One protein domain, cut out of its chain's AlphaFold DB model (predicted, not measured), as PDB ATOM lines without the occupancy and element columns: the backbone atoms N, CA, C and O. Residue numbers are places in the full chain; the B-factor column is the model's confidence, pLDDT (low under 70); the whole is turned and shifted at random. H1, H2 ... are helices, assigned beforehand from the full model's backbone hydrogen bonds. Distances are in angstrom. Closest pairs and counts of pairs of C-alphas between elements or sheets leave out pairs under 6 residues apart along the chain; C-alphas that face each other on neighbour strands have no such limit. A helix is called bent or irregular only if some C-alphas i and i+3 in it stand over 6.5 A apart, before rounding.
ATOM      1  N   GLU A  18     162.445 159.073 159.120       84.94
ATOM      2  CA  GLU A  18     162.029 160.432 158.788       84.94
ATOM      3  C   GLU A  18     160.588 160.444 158.282       84.94
ATOM      4  O   GLU A  18     159.752 161.140 158.865       84.94
ATOM      5  N   THR A  19     160.273 159.575 157.321       87.75
ATOM      6  CA  THR A  19     158.916 159.397 156.791       87.75
ATOM      7  C   THR A  19     157.938 158.978 157.880       87.75
ATOM      8  O   THR A  19     156.875 159.578 158.014       87.75
ATOM      9  N   TRP A  20     158.304 158.052 158.771       89.38
ATOM     10  CA  TRP A  20     157.422 157.696 159.887       89.38
ATOM     11  C   TRP A  20     157.133 158.870 160.839       89.38
ATOM     12  O   TRP A  20     155.997 159.066 161.276       89.38
ATOM     13  N   ARG A  21     158.143 159.684 161.174       86.88
ATOM     14  CA  ARG A  21     157.940 160.881 162.011       86.88
ATOM     15  C   ARG A  21     157.042 161.902 161.323       86.88
ATOM     16  O   ARG A  21     156.221 162.529 161.992       86.88
ATOM     17  N   TYR A  22     157.208 162.069 160.014       92.38
ATOM     18  CA  TYR A  22     156.334 162.896 159.195       92.38
ATOM     19  C   TYR A  22     154.884 162.395 159.269       92.38
ATOM     20  O   TYR A  22     154.003 163.157 159.670       92.38
ATOM     21  N   ILE A  23     154.665 161.098 159.023       94.00
ATOM     22  CA  ILE A  23     153.361 160.427 159.116       94.00
ATOM     23  C   ILE A  23     152.725 160.632 160.493       94.00
ATOM     24  O   ILE A  23     151.579 161.053 160.575       94.00
ATOM     25  N   LYS A  24     153.453 160.418 161.596       90.06
ATOM     26  CA  LYS A  24     152.916 160.621 162.957       90.06
ATOM     27  C   LYS A  24     152.437 162.052 163.198       90.06
ATOM     28  O   LYS A  24     151.401 162.246 163.831       90.06
ATOM     29  N   ARG A  25     153.180 163.053 162.716       92.69
ATOM     30  CA  ARG A  25     152.793 164.464 162.860       92.69
ATOM     31  C   ARG A  25     151.536 164.774 162.050       92.69
ATOM     32  O   ARG A  25     150.585 165.321 162.595       92.69
ATOM     33  N   ARG A  26     151.513 164.371 160.780       96.69
ATOM     34  CA  ARG A  26     150.366 164.566 159.882       96.69
ATOM     35  C   ARG A  26     149.130 163.798 160.345       96.69
ATOM     36  O   ARG A  26     148.021 164.319 160.251       96.69
ATOM     37  N   GLN A  27     149.315 162.605 160.908       94.94
ATOM     38  CA  GLN A  27     148.224 161.826 161.481       94.94
ATOM     39  C   GLN A  27     147.618 162.523 162.683       94.94
ATOM     40  O   GLN A  27     146.403 162.526 162.812       94.94
ATOM     41  N   LYS A  28     148.438 163.137 163.541       92.62
ATOM     42  CA  LYS A  28     147.915 163.907 164.665       92.62
ATOM     43  C   LYS A  28     146.997 165.035 164.187       92.62
ATOM     44  O   LYS A  28     145.921 165.203 164.738       92.62
ATOM     45  N   GLU A  29     147.398 165.769 163.154       95.25
ATOM     46  CA  GLU A  29     146.578 166.845 162.580       95.25
ATOM     47  C   GLU A  29     145.261 166.310 161.989       95.25
ATOM     48  O   GLU A  29     144.205 166.919 162.165       95.25
ATOM     49  N   LEU A  30     145.308 165.153 161.318       94.75
ATOM     50  CA  LEU A  30     144.124 164.489 160.768       94.75
ATOM     51  C   LEU A  30     143.190 163.960 161.870       94.75
ATOM     52  O   LEU A  30     141.978 164.152 161.798       94.75
ATOM     53  N   ASP A  31     143.749 163.322 162.898       93.25
ATOM     54  CA  ASP A  31     143.012 162.838 164.062       93.25
ATOM     55  C   ASP A  31     142.367 164.010 164.808       93.25
ATOM     56  O   ASP A  31     141.179 163.949 165.100       93.25
ATOM     57  N   ASP A  32     143.091 165.106 165.052       92.38
ATOM     58  CA  ASP A  32     142.538 166.305 165.693       92.38
ATOM     59  C   ASP A  32     141.327 166.842 164.889       92.38
ATOM     60  O   ASP A  32     140.301 167.211 165.471       92.38
ATOM     61  N   ALA A  33     141.383 166.798 163.550       92.88
ATOM     62  CA  ALA A  33     140.266 167.178 162.683       92.88
ATOM     63  C   ALA A  33     139.065 166.214 162.775       92.88
ATOM     64  O   ALA A  33     137.935 166.682 162.936       92.88
ATOM     65  N   PHE A  34     139.273 164.893 162.728       90.00
ATOM     66  CA  PHE A  34     138.194 163.905 162.890       90.00
ATOM     67  C   PHE A  34     137.572 163.955 164.289       90.00
ATOM     68  O   PHE A  34     136.348 163.988 164.434       90.00
ATOM     69  N   LEU A  35     138.407 163.982 165.329       87.56
ATOM     70  CA  LEU A  35     137.982 163.906 166.725       87.56
ATOM     71  C   LEU A  35     137.230 165.159 167.168       87.56
ATOM     72  O   LEU A  35     136.325 165.047 167.992       87.56
ATOM     73  N   SER A  36     137.504 166.319 166.562       87.00
ATOM     74  CA  SER A  36     136.704 167.532 166.779       87.00
ATOM     75  C   SER A  36     135.218 167.365 166.419       87.00
ATOM     76  O   SER A  36     134.373 168.088 166.945       87.00
ATOM     77  N   LYS A  37     134.892 166.397 165.550       83.44
ATOM     78  CA  LYS A  37     133.532 166.077 165.090       83.44
ATOM     79  C   LYS A  37     133.033 164.709 165.575       83.44
ATOM     80  O   LYS A  37     131.900 164.328 165.276       83.44
ATOM     81  N   ALA A  38     133.858 163.943 166.290       81.94
ATOM     82  CA  ALA A  38     133.564 162.548 166.599       81.94
ATOM     83  C   ALA A  38     132.542 162.399 167.736       81.94
ATOM     84  O   ALA A  38     132.584 163.098 168.747       81.94
ATOM     85  N   LYS A  39     131.647 161.411 167.604       84.00
ATOM     86  CA  LYS A  39     130.681 161.045 168.660       84.00
ATOM     87  C   LYS A  39     131.333 160.339 169.852       84.00
ATOM     88  O   LYS A  39     130.734 160.270 170.921       84.00
ATOM     89  N   TRP A  40     132.517 159.767 169.656       87.25
ATOM     90  CA  TRP A  40     133.279 159.059 170.678       87.25
ATOM     91  C   TRP A  40     134.766 159.059 170.315       87.25
ATOM     92  O   TRP A  40     135.121 159.168 169.141       87.25
ATOM     93  N   LEU A  41     135.627 158.934 171.327       85.50
ATOM     94  CA  LEU A  41     137.077 158.882 171.147       85.50
ATOM     95  C   LEU A  41     137.537 157.419 171.019       85.50
ATOM     96  O   LEU A  41     137.271 156.626 171.929       85.50
ATOM     97  N   PRO A  42     138.223 157.037 169.928       88.62
ATOM     98  CA  PRO A  42     138.703 155.679 169.746       88.62
ATOM     99  C   PRO A  42     139.884 155.385 170.674       88.62
ATOM    100  O   PRO A  42     140.846 156.144 170.728       88.62
ATOM    101  N   ASN A  43     139.835 154.245 171.363       90.44
ATOM    102  CA  ASN A  43     140.999 153.690 172.055       90.44
ATOM    103  C   ASN A  43     141.838 152.809 171.106       90.44
ATOM    104  O   ASN A  43     141.419 152.493 169.988       90.44
ATOM    105  N   ASP A  44     143.001 152.347 171.563       90.75
ATOM    106  CA  ASP A  44     143.896 151.522 170.740       90.75
ATOM    107  C   ASP A  44     143.263 150.205 170.274       90.75
ATOM    108  O   ASP A  44     143.572 149.719 169.189       90.75
ATOM    109  N   ASN A  45     142.330 149.633 171.039       93.56
ATOM    110  CA  ASN A  45     141.615 148.429 170.619       93.56
ATOM    111  C   ASN A  45     140.643 148.700 169.462       93.56
ATOM    112  O   ASN A  45     140.507 147.857 168.572       93.56
ATOM    113  N   ALA A  46     140.000 149.867 169.442       94.25
ATOM    114  CA  ALA A  46     139.179 150.305 168.321       94.25
ATOM    115  C   ALA A  46     140.018 150.533 167.062       94.25
ATOM    116  O   ALA A  46     139.679 150.019 165.996       94.25
ATOM    117  N   ARG A  47     141.150 151.233 167.196       94.25
ATOM    118  CA  ARG A  47     142.090 151.440 166.087       94.25
ATOM    119  C   ARG A  47     142.689 150.127 165.595       94.25
ATOM    120  O   ARG A  47     142.830 149.949 164.394       94.25
ATOM    121  N   LEU A  48     142.975 149.179 166.492       94.75
ATOM    122  CA  LEU A  48     143.428 147.843 166.113       94.75
ATOM    123  C   LEU A  48     142.342 147.114 165.321       94.75
ATOM    124  O   LEU A  48     142.654 146.481 164.326       94.75
ATOM    125  N   SER A  49     141.071 147.203 165.723       96.94
ATOM    126  CA  SER A  49     139.981 146.609 164.940       96.94
ATOM    127  C   SER A  49     139.913 147.186 163.529       96.94
ATOM    128  O   SER A  49     139.823 146.406 162.588       96.94
ATOM    129  N   ALA A  50     140.007 148.509 163.379       96.88
ATOM    130  CA  ALA A  50     140.028 149.151 162.068       96.88
ATOM    131  C   ALA A  50     141.248 148.708 161.242       96.88
ATOM    132  O   ALA A  50     141.091 148.204 160.140       96.88
ATOM    133  N   LEU A  51     142.447 148.721 161.830       97.31
ATOM    134  CA  LEU A  51     143.670 148.231 161.189       97.31
ATOM    135  C   LEU A  51     143.561 146.772 160.716       97.31
ATOM    136  O   LEU A  51     144.104 146.414 159.677       97.31
ATOM    137  N   LEU A  52     142.880 145.901 161.465       97.19
ATOM    138  CA  LEU A  52     142.687 144.501 161.070       97.19
ATOM    139  C   LEU A  52     141.667 144.332 159.937       97.19
ATOM    140  O   LEU A  52     141.769 143.339 159.214       97.19
ATOM    141  N   ILE A  53     140.714 145.262 159.799       97.94
ATOM    142  CA  ILE A  53     139.814 145.342 158.642       97.94
ATOM    143  C   ILE A  53     140.642 145.718 157.413       97.94
ATOM    144  O   ILE A  53     140.695 144.926 156.476       97.94
ATOM    145  N   GLU A  54     141.407 146.810 157.488       98.19
ATOM    146  CA  GLU A  54     142.282 147.257 156.392       98.19
ATOM    147  C   GLU A  54     143.353 146.224 156.030       98.19
ATOM    148  O   GLU A  54     143.735 146.068 154.876       98.19
ATOM    149  N   ARG A  55     143.820 145.429 156.999       96.94
ATOM    150  CA  ARG A  55     144.719 144.300 156.723       96.94
ATOM    151  C   ARG A  55     144.055 143.303 155.774       96.94
ATOM    152  O   ARG A  55     144.722 142.753 154.903       96.94
ATOM    153  N   GLY A  56     142.767 143.037 155.974       95.81
ATOM    154  CA  GLY A  56     141.975 142.199 155.081       95.81
ATOM    155  C   GLY A  56     141.815 142.826 153.698       95.81
ATOM    156  O   GLY A  56     141.939 142.109 152.706       95.81
ATOM    157  N   GLU A  57     141.608 144.144 153.625       97.50
ATOM    158  CA  GLU A  57     141.524 144.891 152.360       97.50
ATOM    159  C   GLU A  57     142.846 144.825 151.587       97.50
ATOM    160  O   GLU A  57     142.855 144.396 150.433       97.50
ATOM    161  N   LEU A  58     143.974 145.069 152.258       96.44
ATOM    162  CA  LEU A  58     145.313 144.890 151.700       96.44
ATOM    163  C   LEU A  58     145.518 143.472 151.154       96.44
ATOM    164  O   LEU A  58     145.930 143.313 150.007       96.44
ATOM    165  N   ILE A  59     145.223 142.433 151.947       94.00
ATOM    166  CA  ILE A  59     145.347 141.031 151.503       94.00
ATOM    167  C   ILE A  59     144.476 140.788 150.265       94.00
ATOM    168  O   ILE A  59     144.890 140.094 149.338       94.00
ATOM    169  N   ASN A  60     143.284 141.379 150.209       94.19
ATOM    170  CA  ASN A  60     142.344 141.205 149.111       94.19
ATOM    171  C   ASN A  60     142.849 141.774 147.768       94.19
ATOM    172  O   ASN A  60     142.368 141.336 146.714       94.19
ATOM    173  N   GLU A  61     143.836 142.673 147.786       95.31
ATOM    174  CA  GLU A  61     144.506 143.202 146.589       95.31
ATOM    175  C   GLU A  61     145.669 142.324 146.083       95.31
ATOM    176  O   GLU A  61     146.302 142.666 145.081       95.31
ATOM    177  N   PHE A  62     145.812 141.111 146.644       92.19
ATOM    178  CA  PHE A  62     146.625 140.005 146.113       92.19
ATOM    179  C   PHE A  62     145.793 138.830 145.535       92.19
ATOM    180  O   PHE A  62     145.885 137.696 146.029       92.19
ATOM    181  N   PRO A  63     144.921 139.037 144.520       89.75
ATOM    182  CA  PRO A  63     144.155 137.964 143.895       89.75
ATOM    183  C   PRO A  63     144.975 136.753 143.448       89.75
ATOM    184  O   PRO A  63     144.479 135.632 143.578       89.75
ATOM    185  N   GLU A  64     146.198 136.952 142.947       87.06
ATOM    186  CA  GLU A  64     147.023 135.869 142.398       87.06
ATOM    187  C   GLU A  64     147.475 134.876 143.478       87.06
ATOM    188  O   GLU A  64     147.822 133.740 143.162       87.06
ATOM    189  N   THR A  65     147.402 135.275 144.754       84.88
ATOM    190  CA  THR A  65     147.785 134.434 145.894       84.88
ATOM    191  C   THR A  65     146.685 133.447 146.296       84.88
ATOM    192  O   THR A  65     146.982 132.304 146.630       84.88
ATOM    193  N   PHE A  66     145.404 133.848 146.277       84.81
ATOM    194  CA  PHE A  66     144.331 133.020 146.864       84.81
ATOM    195  C   PHE A  66     143.010 132.966 146.082       84.81
ATOM    196  O   PHE A  66     142.196 132.073 146.336       84.81
ATOM    197  N   LYS A  67     142.753 133.873 145.129       88.69
ATOM    198  CA  LYS A  67     141.474 133.925 144.391       88.69
ATOM    199  C   LYS A  67     141.470 132.952 143.213       88.69
ATOM    200  O   LYS A  67     141.310 133.347 142.063       88.69
ATOM    201  N   TRP A  68     141.573 131.654 143.498       87.50
ATOM    202  CA  TRP A  68     141.618 130.584 142.487       87.50
ATOM    203  C   TRP A  68     140.388 130.531 141.560       87.50
ATOM    204  O   TRP A  68     140.459 129.961 140.476       87.50
ATOM    205  N   TRP A  69     139.269 131.149 141.954       93.00
ATOM    206  CA  TRP A  69     138.040 131.253 141.158       93.00
ATOM    207  C   TRP A  69     137.970 132.508 140.265       93.00
ATOM    208  O   TRP A  69     136.960 132.719 139.592       93.00
ATOM    209  N   LYS A  70     138.994 133.378 140.265       88.56
ATOM    210  CA  LYS A  70     139.016 134.628 139.486       88.56
ATOM    211  C   LYS A  70     140.408 134.918 138.920       88.56
ATOM    212  O   LYS A  70     141.356 135.119 139.663       88.56
ATOM    213  N   HIS A  71     140.509 135.081 137.602       79.56
ATOM    214  CA  HIS A  71     141.749 135.493 136.931       79.56
ATOM    215  C   HIS A  71     141.913 137.026 136.951       79.56
ATOM    216  O   HIS A  71     141.719 137.692 135.936       79.56
ATOM    217  N   LYS A  72     142.202 137.596 138.128       89.81
ATOM    218  CA  LYS A  72     142.585 139.012 138.304       89.81
ATOM    219  C   LYS A  72     144.066 139.055 138.706       89.81
ATOM    220  O   LYS A  72     144.479 138.211 139.487       89.81
ATOM    221  N   ALA A  73     144.825 140.009 138.171       90.19
ATOM    222  CA  ALA A  73     146.195 140.275 138.613       90.19
ATOM    223  C   ALA A  73     146.214 141.101 139.909       90.19
ATOM    224  O   ALA A  73     145.222 141.771 140.233       90.19
ATOM    225  N   ASP A  74     147.342 141.083 140.612       91.88
ATOM    226  CA  ASP A  74     147.582 141.942 141.770       91.88
ATOM    227  C   ASP A  74     147.526 143.429 141.387       91.88
ATOM    228  O   ASP A  74     148.092 143.867 140.380       91.88
ATOM    229  N   ASP A  75     146.827 144.226 142.196       93.75
ATOM    230  CA  ASP A  75     146.598 145.643 141.914       93.75
ATOM    231  C   ASP A  75     147.562 146.504 142.727       93.75
ATOM    232  O   ASP A  75     147.273 146.927 143.843       93.75
ATOM    233  N   ARG A  76     148.746 146.759 142.164       94.50
ATOM    234  CA  ARG A  76     149.814 147.504 142.850       94.50
ATOM    235  C   ARG A  76     149.381 148.884 143.348       94.50
ATOM    236  O   ARG A  76     149.877 149.312 144.387       94.50
ATOM    237  N   ALA A  77     148.508 149.580 142.618       96.19
ATOM    238  CA  ALA A  77     148.038 150.903 143.019       96.19
ATOM    239  C   ALA A  77     147.145 150.810 144.261       96.19
ATOM    240  O   ALA A  77     147.303 151.592 145.193       96.19
ATOM    241  N   ARG A  78     146.264 149.806 144.304       97.25
ATOM    242  CA  ARG A  78     145.414 149.534 145.468       97.25
ATOM    243  C   ARG A  78     146.220 148.979 146.643       97.25
ATOM    244  O   ARG A  78     145.997 149.388 147.766       97.25
ATOM    245  N   ILE A  79     147.222 148.133 146.398       96.88
ATOM    246  CA  ILE A  79     148.094 147.581 147.447       96.88
ATOM    247  C   ILE A  79     148.754 148.686 148.282       96.88
ATOM    248  O   ILE A  79     148.735 148.610 149.509       96.88
ATOM    249  N   ILE A  80     149.363 149.693 147.641       97.88
ATOM    250  CA  ILE A  80     149.996 150.776 148.402       97.88
ATOM    251  C   ILE A  80     148.943 151.641 149.103       97.88
ATOM    252  O   ILE A  80     149.171 152.029 150.241       97.88
ATOM    253  N   ASP A  81     147.787 151.869 148.474       98.06
ATOM    254  CA  ASP A  81     146.665 152.611 149.056       98.06
ATOM    255  C   ASP A  81     146.162 151.966 150.364       98.06
ATOM    256  O   ASP A  81     146.164 152.621 151.405       98.06
ATOM    257  N   GLU A  82     145.866 150.660 150.355       98.31
ATOM    258  CA  GLU A  82     145.418 149.927 151.555       98.31
ATOM    259  C   GLU A  82     146.542 149.788 152.605       98.31
ATOM    260  O   GLU A  82     146.308 149.766 153.816       98.31
ATOM    261  N   TYR A  83     147.811 149.727 152.177       97.69
ATOM    262  CA  TYR A  83     148.947 149.767 153.105       97.69
ATOM    263  C   TYR A  83     149.032 151.106 153.854       97.69
ATOM    264  O   TYR A  83     149.340 151.120 155.050       97.69
ATOM    265  N   ILE A  84     148.744 152.225 153.185       98.25
ATOM    266  CA  ILE A  84     148.706 153.546 153.818       98.25
ATOM    267  C   ILE A  84     147.609 153.620 154.887       98.25
ATOM    268  O   ILE A  84     147.846 154.215 155.944       98.25
ATOM    269  N   ASP A  85     146.465 152.962 154.698       98.38
ATOM    270  CA  ASP A  85     145.419 152.907 155.726       98.38
ATOM    271  C   ASP A  85     145.890 152.185 157.000       98.38
ATOM    272  O   ASP A  85     145.637 152.654 158.117       98.38
ATOM    273  N   LEU A  86     146.708 151.130 156.875       97.00
ATOM    274  CA  LEU A  86     147.377 150.520 158.035       97.00
ATOM    275  C   LEU A  86     148.276 151.516 158.778       97.00
ATOM    276  O   LEU A  86     148.292 151.536 160.015       97.00
ATOM    277  N   LEU A  87     149.031 152.339 158.038       95.81
ATOM    278  CA  LEU A  87     149.900 153.359 158.625       95.81
ATOM    279  C   LEU A  87     149.090 154.439 159.345       95.81
ATOM    280  O   LEU A  87     149.488 154.827 160.443       95.81
ATOM    281  N   HIS A  88     147.957 154.880 158.789       96.38
ATOM    282  CA  HIS A  88     147.048 155.829 159.437       96.38
ATOM    283  C   HIS A  88     146.580 155.312 160.807       96.38
ATOM    284  O   HIS A  88     146.739 156.002 161.820       96.38
ATOM    285  N   PHE A  89     146.070 154.078 160.875       95.44
ATOM    286  CA  PHE A  89     145.568 153.522 162.134       95.44
ATOM    287  C   PHE A  89     146.667 153.281 163.165       95.44
ATOM    288  O   PHE A  89     146.471 153.600 164.340       95.44
ATOM    289  N   LEU A  90     147.828 152.770 162.745       93.44
ATOM    290  CA  LEU A  90     148.972 152.598 163.637       93.44
ATOM    291  C   LEU A  90     149.480 153.951 164.160       93.44
ATOM    292  O   LEU A  90     149.783 154.092 165.345       93.44
ATOM    293  N   ALA A  91     149.575 154.954 163.286       91.50
ATOM    294  CA  ALA A  91     150.073 156.276 163.638       91.50
ATOM    295  C   ALA A  91     149.157 157.010 164.630       91.50
ATOM    296  O   ALA A  91     149.651 157.841 165.390       91.50
ATOM    297  N   GLY A  92     147.867 156.689 164.680       90.56
ATOM    298  CA  GLY A  92     146.928 157.302 165.619       90.56
ATOM    299  C   GLY A  92     146.837 156.643 167.004       90.56
ATOM    300  O   GLY A  92     146.088 157.129 167.844       90.56
ATOM    301  N   MET A  93     147.543 155.537 167.267       89.56
ATOM    302  CA  MET A  93     147.489 154.862 168.575       89.56
ATOM    303  C   MET A  93     148.275 155.610 169.669       89.56
ATOM    304  O   MET A  93     149.443 155.981 169.472       89.56
ATOM    305  N   ASP A  94     147.643 155.755 170.837       69.19
ATOM    306  CA  ASP A  94     148.117 156.481 172.026       69.19
ATOM    307  C   ASP A  94     148.734 155.507 173.031       69.19
ATOM    308  O   ASP A  94     148.261 155.267 174.136       69.19
ATOM    309  N   GLY A  95     149.836 154.909 172.614       58.03
ATOM    310  CA  GLY A  95     150.486 153.883 173.414       58.03
ATOM    311  C   GLY A  95     151.730 153.347 172.752       58.03
ATOM    312  O   GLY A  95     152.150 152.244 173.067       58.03
ATOM    313  N   MET A  96     152.313 154.092 171.813       56.62
ATOM    314  CA  MET A  96     153.647 153.786 171.325       56.62
ATOM    315  C   MET A  96     154.645 154.213 172.396       56.62
ATOM    316  O   MET A  96     154.854 155.421 172.542       56.62
ATOM    317  N   PRO A  97     155.278 153.291 173.157       47.06
ATOM    318  CA  PRO A  97     156.390 153.651 174.002       47.06
ATOM    319  C   PRO A  97     157.342 154.545 173.225       47.06
ATOM    320  O   PRO A  97     157.755 154.191 172.119       47.06
ATOM    321  N   ALA A  98     157.745 155.665 173.826       42.94
ATOM    322  CA  ALA A  98     158.900 156.408 173.342       42.94
ATOM    323  C   ALA A  98     160.064 155.425 173.098       42.94
ATOM    324  O   ALA A  98     160.693 155.504 172.057       42.94
ATOM    325  N   ALA A  99     160.211 154.393 173.942       39.75
ATOM    326  CA  ALA A  99     161.131 153.256 173.800       39.75
ATOM    327  C   ALA A  99     161.043 152.443 172.487       39.75
ATOM    328  O   ALA A  99     162.056 151.897 172.062       39.75
ATOM    329  N   LEU A 100     159.894 152.387 171.800       43.84
ATOM    330  CA  LEU A 100     159.784 151.741 170.479       43.84
ATOM    331  C   LEU A 100     160.477 152.563 169.369       43.84
ATOM    332  O   LEU A 100     160.764 152.009 168.307       43.84
ATOM    333  N   PHE A 101     160.777 153.852 169.619       45.12
ATOM    334  CA  PHE A 101     161.445 154.781 168.685       45.12
ATOM    335  C   PHE A 101     162.646 155.578 169.252       45.12
ATOM    336  O   PHE A 101     163.364 156.220 168.468       45.12
ATOM    337  N   THR A 102     162.895 155.573 170.571       38.84
ATOM    338  CA  THR A 102     164.059 156.216 171.218       38.84
ATOM    339  C   THR A 102     165.334 155.408 171.031       38.84
ATOM    340  O   THR A 102     166.416 155.945 171.240       38.84
ATOM    341  N   MET A 103     165.234 154.183 170.524       36.31
ATOM    342  CA  MET A 103     166.305 153.582 169.741       36.31
ATOM    343  C   MET A 103     165.940 153.713 168.263       36.31
ATOM    344  O   MET A 103     164.887 153.245 167.844       36.31
ATOM    345  N   ASP A 104     166.768 154.421 167.499       36.97
ATOM    346  CA  ASP A 104     166.757 154.562 166.036       36.97
ATOM    347  C   ASP A 104     165.872 153.566 165.252       36.97
ATOM    348  O   ASP A 104     166.317 152.491 164.873       36.97
ATOM    349  N   GLY A 105     164.602 153.913 164.987       41.56
ATOM    350  CA  GLY A 105     163.700 153.090 164.153       41.56
ATOM    351  C   GLY A 105     163.477 151.656 164.663       41.56
ATOM    352  O   GLY A 105     163.112 150.775 163.892       41.56
ATOM    353  N   GLY A 106     163.737 151.423 165.948       40.75
ATOM    354  CA  GLY A 106     164.166 150.141 166.474       40.75
ATOM    355  C   GLY A 106     163.134 149.031 166.455       40.75
ATOM    356  O   GLY A 106     163.537 147.921 166.211       40.75
ATOM    357  N   TYR A 107     161.831 149.211 166.664       43.78
ATOM    358  CA  TYR A 107     160.992 148.002 166.783       43.78
ATOM    359  C   TYR A 107     160.574 147.392 165.446       43.78
ATOM    360  O   TYR A 107     160.677 146.177 165.281       43.78
ATOM    361  N   SER A 108     160.176 148.221 164.469       48.09
ATOM    362  CA  SER A 108     160.000 147.730 163.102       48.09
ATOM    363  C   SER A 108     161.335 147.234 162.583       48.09
ATOM    364  O   SER A 108     161.353 146.138 162.068       48.09
ATOM    365  N   ARG A 109     162.451 147.936 162.827       46.25
ATOM    366  CA  ARG A 109     163.784 147.545 162.363       46.25
ATOM    367  C   ARG A 109     164.430 146.381 163.117       46.25
ATOM    368  O   ARG A 109     165.191 145.688 162.486       46.25
ATOM    369  N   ILE A 110     164.148 146.117 164.393       43.19
ATOM    370  CA  ILE A 110     164.702 145.001 165.194       43.19
ATOM    371  C   ILE A 110     163.855 143.748 164.989       43.19
ATOM    372  O   ILE A 110     164.425 142.678 164.818       43.19
ATOM    373  N   MET A 111     162.520 143.852 164.913       48.69
ATOM    374  CA  MET A 111     161.697 142.747 164.397       48.69
ATOM    375  C   MET A 111     162.007 142.498 162.917       48.69
ATOM    376  O   MET A 111     162.131 141.357 162.501       48.69
ATOM    377  N   PHE A 112     162.219 143.543 162.116       50.25
ATOM    378  CA  PHE A 112     162.681 143.402 160.739       50.25
ATOM    379  C   PHE A 112     164.083 142.791 160.725       50.25
ATOM    380  O   PHE A 112     164.237 141.752 160.139       50.25
ATOM    381  N   GLU A 113     165.110 143.272 161.409       46.31
ATOM    382  CA  GLU A 113     166.488 142.749 161.334       46.31
ATOM    383  C   GLU A 113     166.649 141.353 161.958       46.31
ATOM    384  O   GLU A 113     167.298 140.501 161.353       46.31
ATOM    385  N   ALA A 114     166.014 141.061 163.099       45.72
ATOM    386  CA  ALA A 114     166.077 139.736 163.729       45.72
ATOM    387  C   ALA A 114     165.323 138.660 162.928       45.72
ATOM    388  O   ALA A 114     165.619 137.470 163.031       45.72
ATOM    389  N   GLU A 115     164.352 139.071 162.116       51.69
ATOM    390  CA  GLU A 115     163.435 138.172 161.426       51.69
ATOM    391  C   GLU A 115     163.605 138.270 159.887       51.69
ATOM    392  O   GLU A 115     163.216 137.367 159.157       51.69
ATOM    393  N   THR A 116     164.292 139.285 159.351       52.84
ATOM    394  CA  THR A 116     164.474 139.555 157.906       52.84
ATOM    395  C   THR A 116     165.321 138.517 157.234       52.84
ATOM    396  O   THR A 116     165.047 138.203 156.090       52.84
ATOM    397  N   ASP A 117     166.330 137.946 157.880       53.31
ATOM    398  CA  ASP A 117     167.078 136.851 157.256       53.31
ATOM    399  C   ASP A 117     166.235 135.582 157.110       53.31
ATOM    400  O   ASP A 117     166.475 134.787 156.194       53.31
ATOM    401  N   LYS A 118     165.219 135.418 157.965       58.88
ATOM    402  CA  LYS A 118     164.194 134.379 157.846       58.88
ATOM    403  C   LYS A 118     163.171 134.772 156.772       58.88
ATOM    404  O   LYS A 118     163.004 134.034 155.806       58.88
ATOM    405  N   TRP A 119     162.572 135.960 156.855       60.44
ATOM    406  CA  TRP A 119     161.555 136.475 155.925       60.44
ATOM    407  C   TRP A 119     162.065 136.723 154.506       60.44
ATOM    408  O   TRP A 119     161.309 136.592 153.546       60.44
ATOM    409  N   ARG A 120     163.350 137.044 154.327       59.38
ATOM    410  CA  ARG A 120     163.981 137.238 153.012       59.38
ATOM    411  C   ARG A 120     164.000 135.956 152.190       59.38
ATOM    412  O   ARG A 120     163.987 136.056 150.968       59.38
ATOM    413  N   ARG A 121     163.992 134.780 152.821       59.69
ATOM    414  CA  ARG A 121     164.038 133.482 152.126       59.69
ATOM    415  C   ARG A 121     162.660 132.919 151.782       59.69
ATOM    416  O   ARG A 121     162.585 131.936 151.055       59.69
ATOM    417  N   LEU A 122     161.593 133.518 152.301       66.31
ATOM    418  CA  LEU A 122     160.227 133.007 152.171       66.31
ATOM    419  C   LEU A 122     159.571 133.512 150.872       66.31
ATOM    420  O   LEU A 122     160.034 134.493 150.296       66.31
ATOM    421  N   SER A 123     158.543 132.848 150.341       73.00
ATOM    422  CA  SER A 123     157.786 133.371 149.187       73.00
ATOM    423  C   SER A 123     156.931 134.575 149.602       73.00
ATOM    424  O   SER A 123     156.735 134.810 150.794       73.00
ATOM    425  N   ASN A 124     156.449 135.372 148.641       69.69
ATOM    426  CA  ASN A 124     155.477 136.433 148.946       69.69
ATOM    427  C   ASN A 124     154.200 135.834 149.548       69.69
ATOM    428  O   ASN A 124     153.731 136.329 150.568       69.69
ATOM    429  N   ASP A 125     153.750 134.708 148.995       76.44
ATOM    430  CA  ASP A 125     152.604 133.934 149.477       76.44
ATOM    431  C   ASP A 125     152.749 133.573 150.958       76.44
ATOM    432  O   ASP A 125     151.844 133.825 151.741       76.44
ATOM    433  N   TYR A 126     153.925 133.103 151.390       79.12
ATOM    434  CA  TYR A 126     154.144 132.755 152.796       79.12
ATOM    435  C   TYR A 126     154.095 133.976 153.725       79.12
ATOM    436  O   TYR A 126     153.612 133.892 154.849       79.12
ATOM    437  N   VAL A 127     154.605 135.135 153.296       74.62
ATOM    438  CA  VAL A 127     154.507 136.357 154.115       74.62
ATOM    439  C   VAL A 127     153.050 136.825 154.207       74.62
ATOM    440  O   VAL A 127     152.621 137.261 155.275       74.62
ATOM    441  N   LEU A 128     152.280 136.690 153.123       81.69
ATOM    442  CA  LEU A 128     150.842 136.973 153.105       81.69
ATOM    443  C   LEU A 128     150.053 136.008 154.001       81.69
ATOM    444  O   LEU A 128     149.216 136.461 154.778       81.69
ATOM    445  N   GLU A 129     150.364 134.712 153.974       84.81
ATOM    446  CA  GLU A 129     149.801 133.712 154.894       84.81
ATOM    447  C   GLU A 129     150.071 134.094 156.353       84.81
ATOM    448  O   GLU A 129     149.179 134.052 157.189       84.81
ATOM    449  N   GLN A 130     151.275 134.569 156.669       84.81
ATOM    450  CA  GLN A 130     151.618 134.985 158.032       84.81
ATOM    451  C   GLN A 130     150.876 136.253 158.461       84.81
ATOM    452  O   GLN A 130     150.535 136.399 159.636       84.81
ATOM    453  N   LEU A 131     150.600 137.164 157.526       86.06
ATOM    454  CA  LEU A 131     149.755 138.331 157.773       86.06
ATOM    455  C   LEU A 131     148.299 137.916 158.060       86.06
ATOM    456  O   LEU A 131     147.662 138.496 158.948       86.06
ATOM    457  N   LEU A 132     147.806 136.904 157.339       88.12
ATOM    458  CA  LEU A 132     146.467 136.332 157.478       88.12
ATOM    459  C   LEU A 132     146.299 135.559 158.797       88.12
ATOM    460  O   LEU A 132     145.361 135.824 159.548       88.12
ATOM    461  N   ASP A 133     147.238 134.666 159.105       87.81
ATOM    462  CA  ASP A 133     147.206 133.765 160.264       87.81
ATOM    463  C   ASP A 133     147.531 134.471 161.584       87.81
ATOM    464  O   ASP A 133     147.298 133.931 162.672       87.81
ATOM    465  N   TYR A 134     148.093 135.682 161.523       87.38
ATOM    466  CA  TYR A 134     148.453 136.405 162.728       87.38
ATOM    467  C   TYR A 134     147.212 136.751 163.565       87.38
ATOM    468  O   TYR A 134     146.383 137.587 163.185       87.38
ATOM    469  N   SER A 135     147.143 136.133 164.747       91.94
ATOM    470  CA  SER A 135     146.161 136.423 165.786       91.94
ATOM    471  C   SER A 135     146.664 137.557 166.698       91.94
ATOM    472  O   SER A 135     147.658 137.376 167.412       91.94
ATOM    473  N   PRO A 136     146.032 138.744 166.666       89.12
ATOM    474  CA  PRO A 136     146.459 139.900 167.445       89.12
ATOM    475  C   PRO A 136     146.073 139.756 168.923       89.12
ATOM    476  O   PRO A 136     144.958 139.354 169.257       89.12
ATOM    477  N   ASN A 137     146.976 140.156 169.819       87.88
ATOM    478  CA  ASN A 137     146.714 140.178 171.254       87.88
ATOM    479  C   ASN A 137     146.087 141.525 171.660       87.88
ATOM    480  O   ASN A 137     146.737 142.568 171.613       87.88
ATOM    481  N   ARG A 138     144.822 141.488 172.091       91.19
ATOM    482  CA  ARG A 138     144.027 142.665 172.497       91.19
ATOM    483  C   ARG A 138     144.473 143.301 173.818       91.19
ATOM    484  O   ARG A 138     144.113 144.446 174.083       91.19
ATOM    485  N   GLU A 139     145.250 142.586 174.630       89.88
ATOM    486  CA  GLU A 139     145.923 143.137 175.815       89.88
ATOM    487  C   GLU A 139     147.084 144.064 175.412       89.88
ATOM    488  O   GLU A 139     147.387 145.028 176.109       89.88
ATOM    489  N   TYR A 140     147.675 143.823 174.234       85.19
ATOM    490  CA  TYR A 140     148.816 144.559 173.680       85.19
ATOM    491  C   TYR A 140     148.495 145.066 172.261       85.19
ATOM    492  O   TYR A 140     149.084 144.599 171.272       85.19
ATOM    493  N   PRO A 141     147.517 145.984 172.115       88.06
ATOM    494  CA  PRO A 141     146.978 146.344 170.810       88.06
ATOM    495  C   PRO A 141     148.002 147.046 169.916       88.06
ATOM    496  O   PRO A 141     148.089 146.739 168.728       88.06
ATOM    497  N   VAL A 142     148.840 147.912 170.492       86.00
ATOM    498  CA  VAL A 142     149.895 148.632 169.767       86.00
ATOM    499  C   VAL A 142     150.959 147.673 169.244       86.00
ATOM    500  O   VAL A 142     151.349 147.746 168.083       86.00
ATOM    501  N   GLN A 143     151.411 146.726 170.066       84.12
ATOM    502  CA  GLN A 143     152.396 145.718 169.671       84.12
ATOM    503  C   GLN A 143     151.844 144.829 168.553       84.12
ATOM    504  O   GLN A 143     152.561 144.505 167.605       84.12
ATOM    505  N   SER A 144     150.560 144.478 168.638       88.56
ATOM    506  CA  SER A 144     149.880 143.697 167.606       88.56
ATOM    507  C   SER A 144     149.776 144.462 166.286       88.56
ATOM    508  O   SER A 144     150.114 143.924 165.232       88.56
ATOM    509  N   ALA A 145     149.391 145.736 166.343       90.19
ATOM    510  CA  ALA A 145     149.356 146.627 165.190       90.19
ATOM    511  C   ALA A 145     150.746 146.802 164.552       90.19
ATOM    512  O   ALA A 145     150.892 146.662 163.338       90.19
ATOM    513  N   CYS A 146     151.788 147.011 165.368       85.69
ATOM    514  CA  CYS A 146     153.176 147.082 164.913       85.69
ATOM    515  C   CYS A 146     153.593 145.823 164.147       85.69
ATOM    516  O   CYS A 146     154.255 145.933 163.119       85.69
ATOM    517  N   LYS A 147     153.208 144.628 164.616       84.31
ATOM    518  CA  LYS A 147     153.546 143.371 163.934       84.31
ATOM    519  C   LYS A 147     152.850 143.244 162.577       84.31
ATOM    520  O   LYS A 147     153.504 142.868 161.608       84.31
ATOM    521  N   VAL A 148     151.564 143.595 162.490       89.88
ATOM    522  CA  VAL A 148     150.819 143.621 161.216       89.88
ATOM    523  C   VAL A 148     151.492 144.563 160.219       89.88
ATOM    524  O   VAL A 148     151.810 144.160 159.101       89.88
ATOM    525  N   VAL A 149     151.772 145.799 160.636       90.19
ATOM    526  CA  VAL A 149     152.396 146.811 159.774       90.19
ATOM    527  C   VAL A 149     153.819 146.417 159.390       90.19
ATOM    528  O   VAL A 149     154.211 146.632 158.247       90.19
ATOM    529  N   ALA A 150     154.595 145.795 160.282       82.81
ATOM    530  CA  ALA A 150     155.936 145.306 159.961       82.81
ATOM    531  C   ALA A 150     155.911 144.227 158.863       82.81
ATOM    532  O   ALA A 150     156.679 144.316 157.904       82.81
ATOM    533  N   LEU A 151     154.996 143.256 158.958       84.00
ATOM    534  CA  LEU A 151     154.800 142.231 157.927       84.00
ATOM    535  C   LEU A 151     154.355 142.852 156.592       84.00
ATOM    536  O   LEU A 151     154.932 142.541 155.550       84.00
ATOM    537  N   ALA A 152     153.396 143.783 156.621       90.00
ATOM    538  CA  ALA A 152     152.948 144.504 155.430       90.00
ATOM    539  C   ALA A 152     154.081 145.331 154.790       90.00
ATOM    540  O   ALA A 152     154.272 145.296 153.578       90.00
ATOM    541  N   THR A 153     154.908 145.994 155.601       87.44
ATOM    542  CA  THR A 153     156.069 146.774 155.132       87.44
ATOM    543  C   THR A 153     157.108 145.880 154.449       87.44
ATOM    544  O   THR A 153     157.701 146.269 153.443       87.44
ATOM    545  N   HIS A 154     157.305 144.648 154.936       80.94
ATOM    546  CA  HIS A 154     158.174 143.669 154.272       80.94
ATOM    547  C   HIS A 154     157.639 143.265 152.894       80.94
ATOM    548  O   HIS A 154     158.414 143.156 151.942       80.94
ATOM    549  N   ILE A 155     156.320 143.094 152.759       85.06
ATOM    550  CA  ILE A 155     155.676 142.865 151.458       85.06
ATOM    551  C   ILE A 155     155.913 144.070 150.541       85.06
ATOM    552  O   ILE A 155     156.339 143.879 149.402       85.06
ATOM    553  N   MET A 156     155.746 145.302 151.039       89.31
ATOM    554  CA  MET A 156     155.967 146.511 150.234       89.31
ATOM    555  C   MET A 156     157.391 146.573 149.668       89.31
ATOM    556  O   MET A 156     157.577 146.783 148.468       89.31
ATOM    557  N   GLY A 157     158.399 146.291 150.499       84.88
ATOM    558  CA  GLY A 157     159.801 146.290 150.071       84.88
ATOM    559  C   GLY A 157     160.092 145.226 149.010       84.88
ATOM    560  O   GLY A 157     160.824 145.476 148.053       84.88
ATOM    561  N   ARG A 158     159.461 144.051 149.115       82.19
ATOM    562  CA  ARG A 158     159.577 142.960 148.128       82.19
ATOM    563  C   ARG A 158     158.902 143.258 146.801       82.19
ATOM    564  O   ARG A 158     159.366 142.793 145.762       82.19
ATOM    565  N   LEU A 159     157.827 144.035 146.838       87.06
ATOM    566  CA  LEU A 159     157.179 144.571 145.648       87.06
ATOM    567  C   LEU A 159     157.976 145.724 145.026       87.06
ATOM    568  O   LEU A 159     157.616 146.175 143.938       87.06
ATOM    569  N   GLY A 160     159.053 146.179 145.671       88.88
ATOM    570  CA  GLY A 160     159.923 147.239 145.177       88.88
ATOM    571  C   GLY A 160     159.406 148.648 145.444       88.88
ATOM    572  O   GLY A 160     159.927 149.574 144.835       88.88
ATOM    573  N   PHE A 161     158.409 148.819 146.320       91.62
ATOM    574  CA  PHE A 161     158.045 150.152 146.796       91.62
ATOM    575  C   PHE A 161     159.197 150.748 147.600       91.62
ATOM    576  O   PHE A 161     159.901 150.045 148.328       91.62
ATOM    577  N   THR A 162     159.390 152.046 147.437       92.69
ATOM    578  CA  THR A 162     160.415 152.838 148.106       92.69
ATOM    579  C   THR A 162     159.797 153.717 149.187       92.69
ATOM    580  O   THR A 162     158.581 153.902 149.243       92.69
ATOM    581  N   ASP A 163     160.649 154.318 150.017       89.81
ATOM    582  CA  ASP A 163     160.215 155.330 150.985       89.81
ATOM    583  C   ASP A 163     159.535 156.530 150.315       89.81
ATOM    584  O   ASP A 163     158.541 157.043 150.823       89.81
ATOM    585  N   GLY A 164     160.015 156.922 149.129       95.56
ATOM    586  CA  GLY A 164     159.396 157.978 148.330       95.56
ATOM    587  C   GLY A 164     157.989 157.611 147.859       95.56
ATOM    588  O   GLY A 164     157.090 158.444 147.949       95.56
ATOM    589  N   ASP A 165     157.774 156.366 147.419       97.00
ATOM    590  CA  ASP A 165     156.442 155.897 147.011       97.00
ATOM    591  C   ASP A 165     155.461 155.934 148.189       97.00
ATOM    592  O   ASP A 165     154.334 156.410 148.046       97.00
ATOM    593  N   ILE A 166     155.904 155.479 149.365       95.81
ATOM    594  CA  ILE A 166     155.088 155.473 150.584       95.81
ATOM    595  C   ILE A 166     154.761 156.894 151.039       95.81
ATOM    596  O   ILE A 166     153.613 157.165 151.382       95.81
ATOM    597  N   LEU A 167     155.728 157.813 151.010       96.69
ATOM    598  CA  LEU A 167     155.486 159.209 151.366       96.69
ATOM    599  C   LEU A 167     154.466 159.864 150.420       96.69
ATOM    600  O   LEU A 167     153.519 160.495 150.887       96.69
ATOM    601  N   VAL A 168     154.614 159.665 149.104       98.38
ATOM    602  CA  VAL A 168     153.685 160.206 148.096       98.38
ATOM    603  C   VAL A 168     152.274 159.639 148.274       98.38
ATOM    604  O   VAL A 168     151.304 160.398 148.261       98.38
ATOM    605  N   ALA A 169     152.143 158.324 148.462       98.38
ATOM    606  CA  ALA A 169     150.845 157.690 148.680       98.38
ATOM    607  C   ALA A 169     150.198 158.151 149.995       98.38
ATOM    608  O   ALA A 169     148.996 158.418 150.028       98.38
ATOM    609  N   TYR A 170     150.993 158.314 151.058       98.50
ATOM    610  CA  TYR A 170     150.507 158.829 152.335       98.50
ATOM    611  C   TYR A 170     149.938 160.240 152.199       98.50
ATOM    612  O   TYR A 170     148.827 160.496 152.661       98.50
ATOM    613  N   ASP A 171     150.663 161.157 151.555       98.56
ATOM    614  CA  ASP A 171     150.193 162.531 151.370       98.56
ATOM    615  C   ASP A 171     148.906 162.590 150.540       98.56
ATOM    616  O   ASP A 171     147.987 163.337 150.886       98.56
ATOM    617  N   ALA A 172     148.801 161.764 149.493       98.44
ATOM    618  CA  ALA A 172     147.591 161.657 148.685       98.44
ATOM    619  C   ALA A 172     146.384 161.179 149.515       98.44
ATOM    620  O   ALA A 172     145.346 161.850 149.523       98.44
ATOM    621  N   LYS A 173     146.529 160.082 150.272       98.12
ATOM    622  CA  LYS A 173     145.458 159.547 151.131       98.12
ATOM    623  C   LYS A 173     145.086 160.516 152.251       98.12
ATOM    624  O   LYS A 173     143.911 160.738 152.539       98.12
ATOM    625  N   ASN A 174     146.081 161.141 152.874       98.06
ATOM    626  CA  ASN A 174     145.879 162.116 153.938       98.06
ATOM    627  C   ASN A 174     145.076 163.327 153.435       98.06
ATOM    628  O   ASN A 174     144.126 163.747 154.098       98.06
ATOM    629  N   ALA A 175     145.401 163.849 152.247       97.94
ATOM    630  CA  ALA A 175     144.647 164.925 151.610       97.94
ATOM    631  C   ALA A 175     143.206 164.509 151.268       97.94
ATOM    632  O   ALA A 175     142.274 165.280 151.506       97.94
ATOM    633  N   GLU A 176     143.001 163.286 150.766       97.00
ATOM    634  CA  GLU A 176     141.662 162.740 150.530       97.00
ATOM    635  C   GLU A 176     140.853 162.649 151.830       97.00
ATOM    636  O   GLU A 176     139.696 163.067 151.871       97.00
ATOM    637  N   ASN A 177     141.461 162.190 152.923       95.62
ATOM    638  CA  ASN A 177     140.798 162.105 154.220       95.62
ATOM    639  C   ASN A 177     140.413 163.490 154.769       95.62
ATOM    640  O   ASN A 177     139.298 163.660 155.259       95.62
ATOM    641  N   PHE A 178     141.259 164.514 154.609       96.12
ATOM    642  CA  PHE A 178     140.868 165.896 154.921       96.12
ATOM    643  C   PHE A 178     139.704 166.388 154.052       96.12
ATOM    644  O   PHE A 178     138.801 167.059 154.559       96.12
ATOM    645  N   LYS A 179     139.686 166.033 152.762       95.94
ATOM    646  CA  LYS A 179     138.568 166.348 151.865       95.94
ATOM    647  C   LYS A 179     137.270 165.678 152.331       95.94
ATOM    648  O   LYS A 179     136.256 166.363 152.421       95.94
ATOM    649  N   ARG A 180     137.309 164.399 152.727       93.19
ATOM    650  CA  ARG A 180     136.155 163.673 153.294       93.19
ATOM    651  C   ARG A 180     135.594 164.384 154.536       93.19
ATOM    652  O   ARG A 180     134.387 164.588 154.631       93.19
ATOM    653  N   ILE A 181     136.459 164.860 155.439       90.06
ATOM    654  CA  ILE A 181     136.044 165.653 156.616       90.06
ATOM    655  C   ILE A 181     135.361 166.968 156.209       90.06
ATOM    656  O   ILE A 181     134.410 167.402 156.872       90.06
ATOM    657  N   ALA A 182     135.866 167.644 155.173       89.75
ATOM    658  CA  ALA A 182     135.308 168.904 154.681       89.75
ATOM    659  C   ALA A 182     133.936 168.709 154.013       89.75
ATOM    660  O   ALA A 182     133.064 169.563 154.155       89.75
ATOM    661  N   GLU A 183     133.733 167.572 153.346       92.25
ATOM    662  CA  GLU A 183     132.482 167.193 152.675       92.25
ATOM    663  C   GLU A 183     131.422 166.610 153.629       92.25
ATOM    664  O   GLU A 183     130.285 166.387 153.218       92.25
ATOM    665  N   GLY A 184     131.749 166.440 154.916       81.62
ATOM    666  CA  GLY A 184     130.792 166.048 155.956       81.62
ATOM    667  C   GLY A 184     130.628 164.541 156.150       81.62
ATOM    668  O   GLY A 184     129.566 164.120 156.612       81.62
TER     669      GLY A 184
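What this domain is: This is residues 18 to 184 of the 185 residues of an uncharacterized protein of Exiguobacterium sp. KRL4 (UniProt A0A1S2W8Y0). The longest helix, H8, lies side by side with H1, and this pair crosses H4 of a four-helix bundle made by H2, H4, H6 and H7. H5 packs on H7 away from the pair, with the long stretch of residues 92 to 105 leading into it, and the very short H3 lies near H6. The printed part has 167 residues with eight named helices, H1 to H8 in order along the chain, and no named strand; the class is all helix. The whole is compact, with a radius of gyration of the C-alphas of 16.0 A, and its C-alphas span 44 by 38 by 31 A.

Where its parts are: H8, residues 163 to 183, is 30.2 A long, from C-alpha 163 at (160.215, 155.330, 150.985) to C-alpha 183 at (132.482, 167.193, 152.675). H1, residues 18 to 35, begins with C-alpha 18 at (162.029, 160.432, 158.788) and is 25.6 A long. H4, residues 76 to 91, measures 22.6 A, H2, residues 44 to 60, 24.0 A, and H7, residues 141 to 158, 26.2 A. H6 is residues 124 to 133, 14.3 A, H5 residues 106 to 119, 17.5 A, and H3 residues 63 to 66, 5.8 A. H5 is irregular: C-alphas 114 and 117 are 7.2 A apart.

How they stand to each other: H8 touches H1 at a shallow tilt of 9 degrees, the same way; their closest C-alphas, of Leu 167 and Thr 19, are 6.4 A apart. Residues 166 to 173 of H8 touch residues 80 to 84 of H4, closest at Tyr 170 and Ile 84, C-alphas 5.8 A apart, only just about perpendicular at 73 degrees. H4 touches H2 at 9 degrees, a shallow tilt, opposite ways, with C-alphas of Glu 82 and Leu 58 closest at 5.0 A. H4 also touches H7, opposite ways at a shallow tilt of 26 degrees, with C-alphas of Leu 90 and Ala 145 closest at 6.2 A. H6 and H7 form a helical hairpin, closest at the C-alphas of Leu 131 and Leu 151, 6.4 A. Residues 108 to 112 of H5 touch H7 at a steep tilt of 52 degrees; the closest C-alphas, of Ser 108 and Ala 150, are 5.7 A apart. H3 is close to H6 but not clearly touching, with C-alphas of Thr 65 and Asp 125 at 6.0 A. Every O i to N i+4 pair is within hydrogen-bond range in H1, H2, H4, H6, H7 and H8; in H5 it is 8 of 10, and H3 is too short for such a pair.

The domain as a whole: The two C-alphas farthest apart, of Trp 69 and Thr 102, are 46.9 A apart. The printed part has no cut, and the link from H4 to H5, 14 residues, is long. The mean pLDDT of the printed part is 83.7; residues 94 to 122 and residue 124 are under 70.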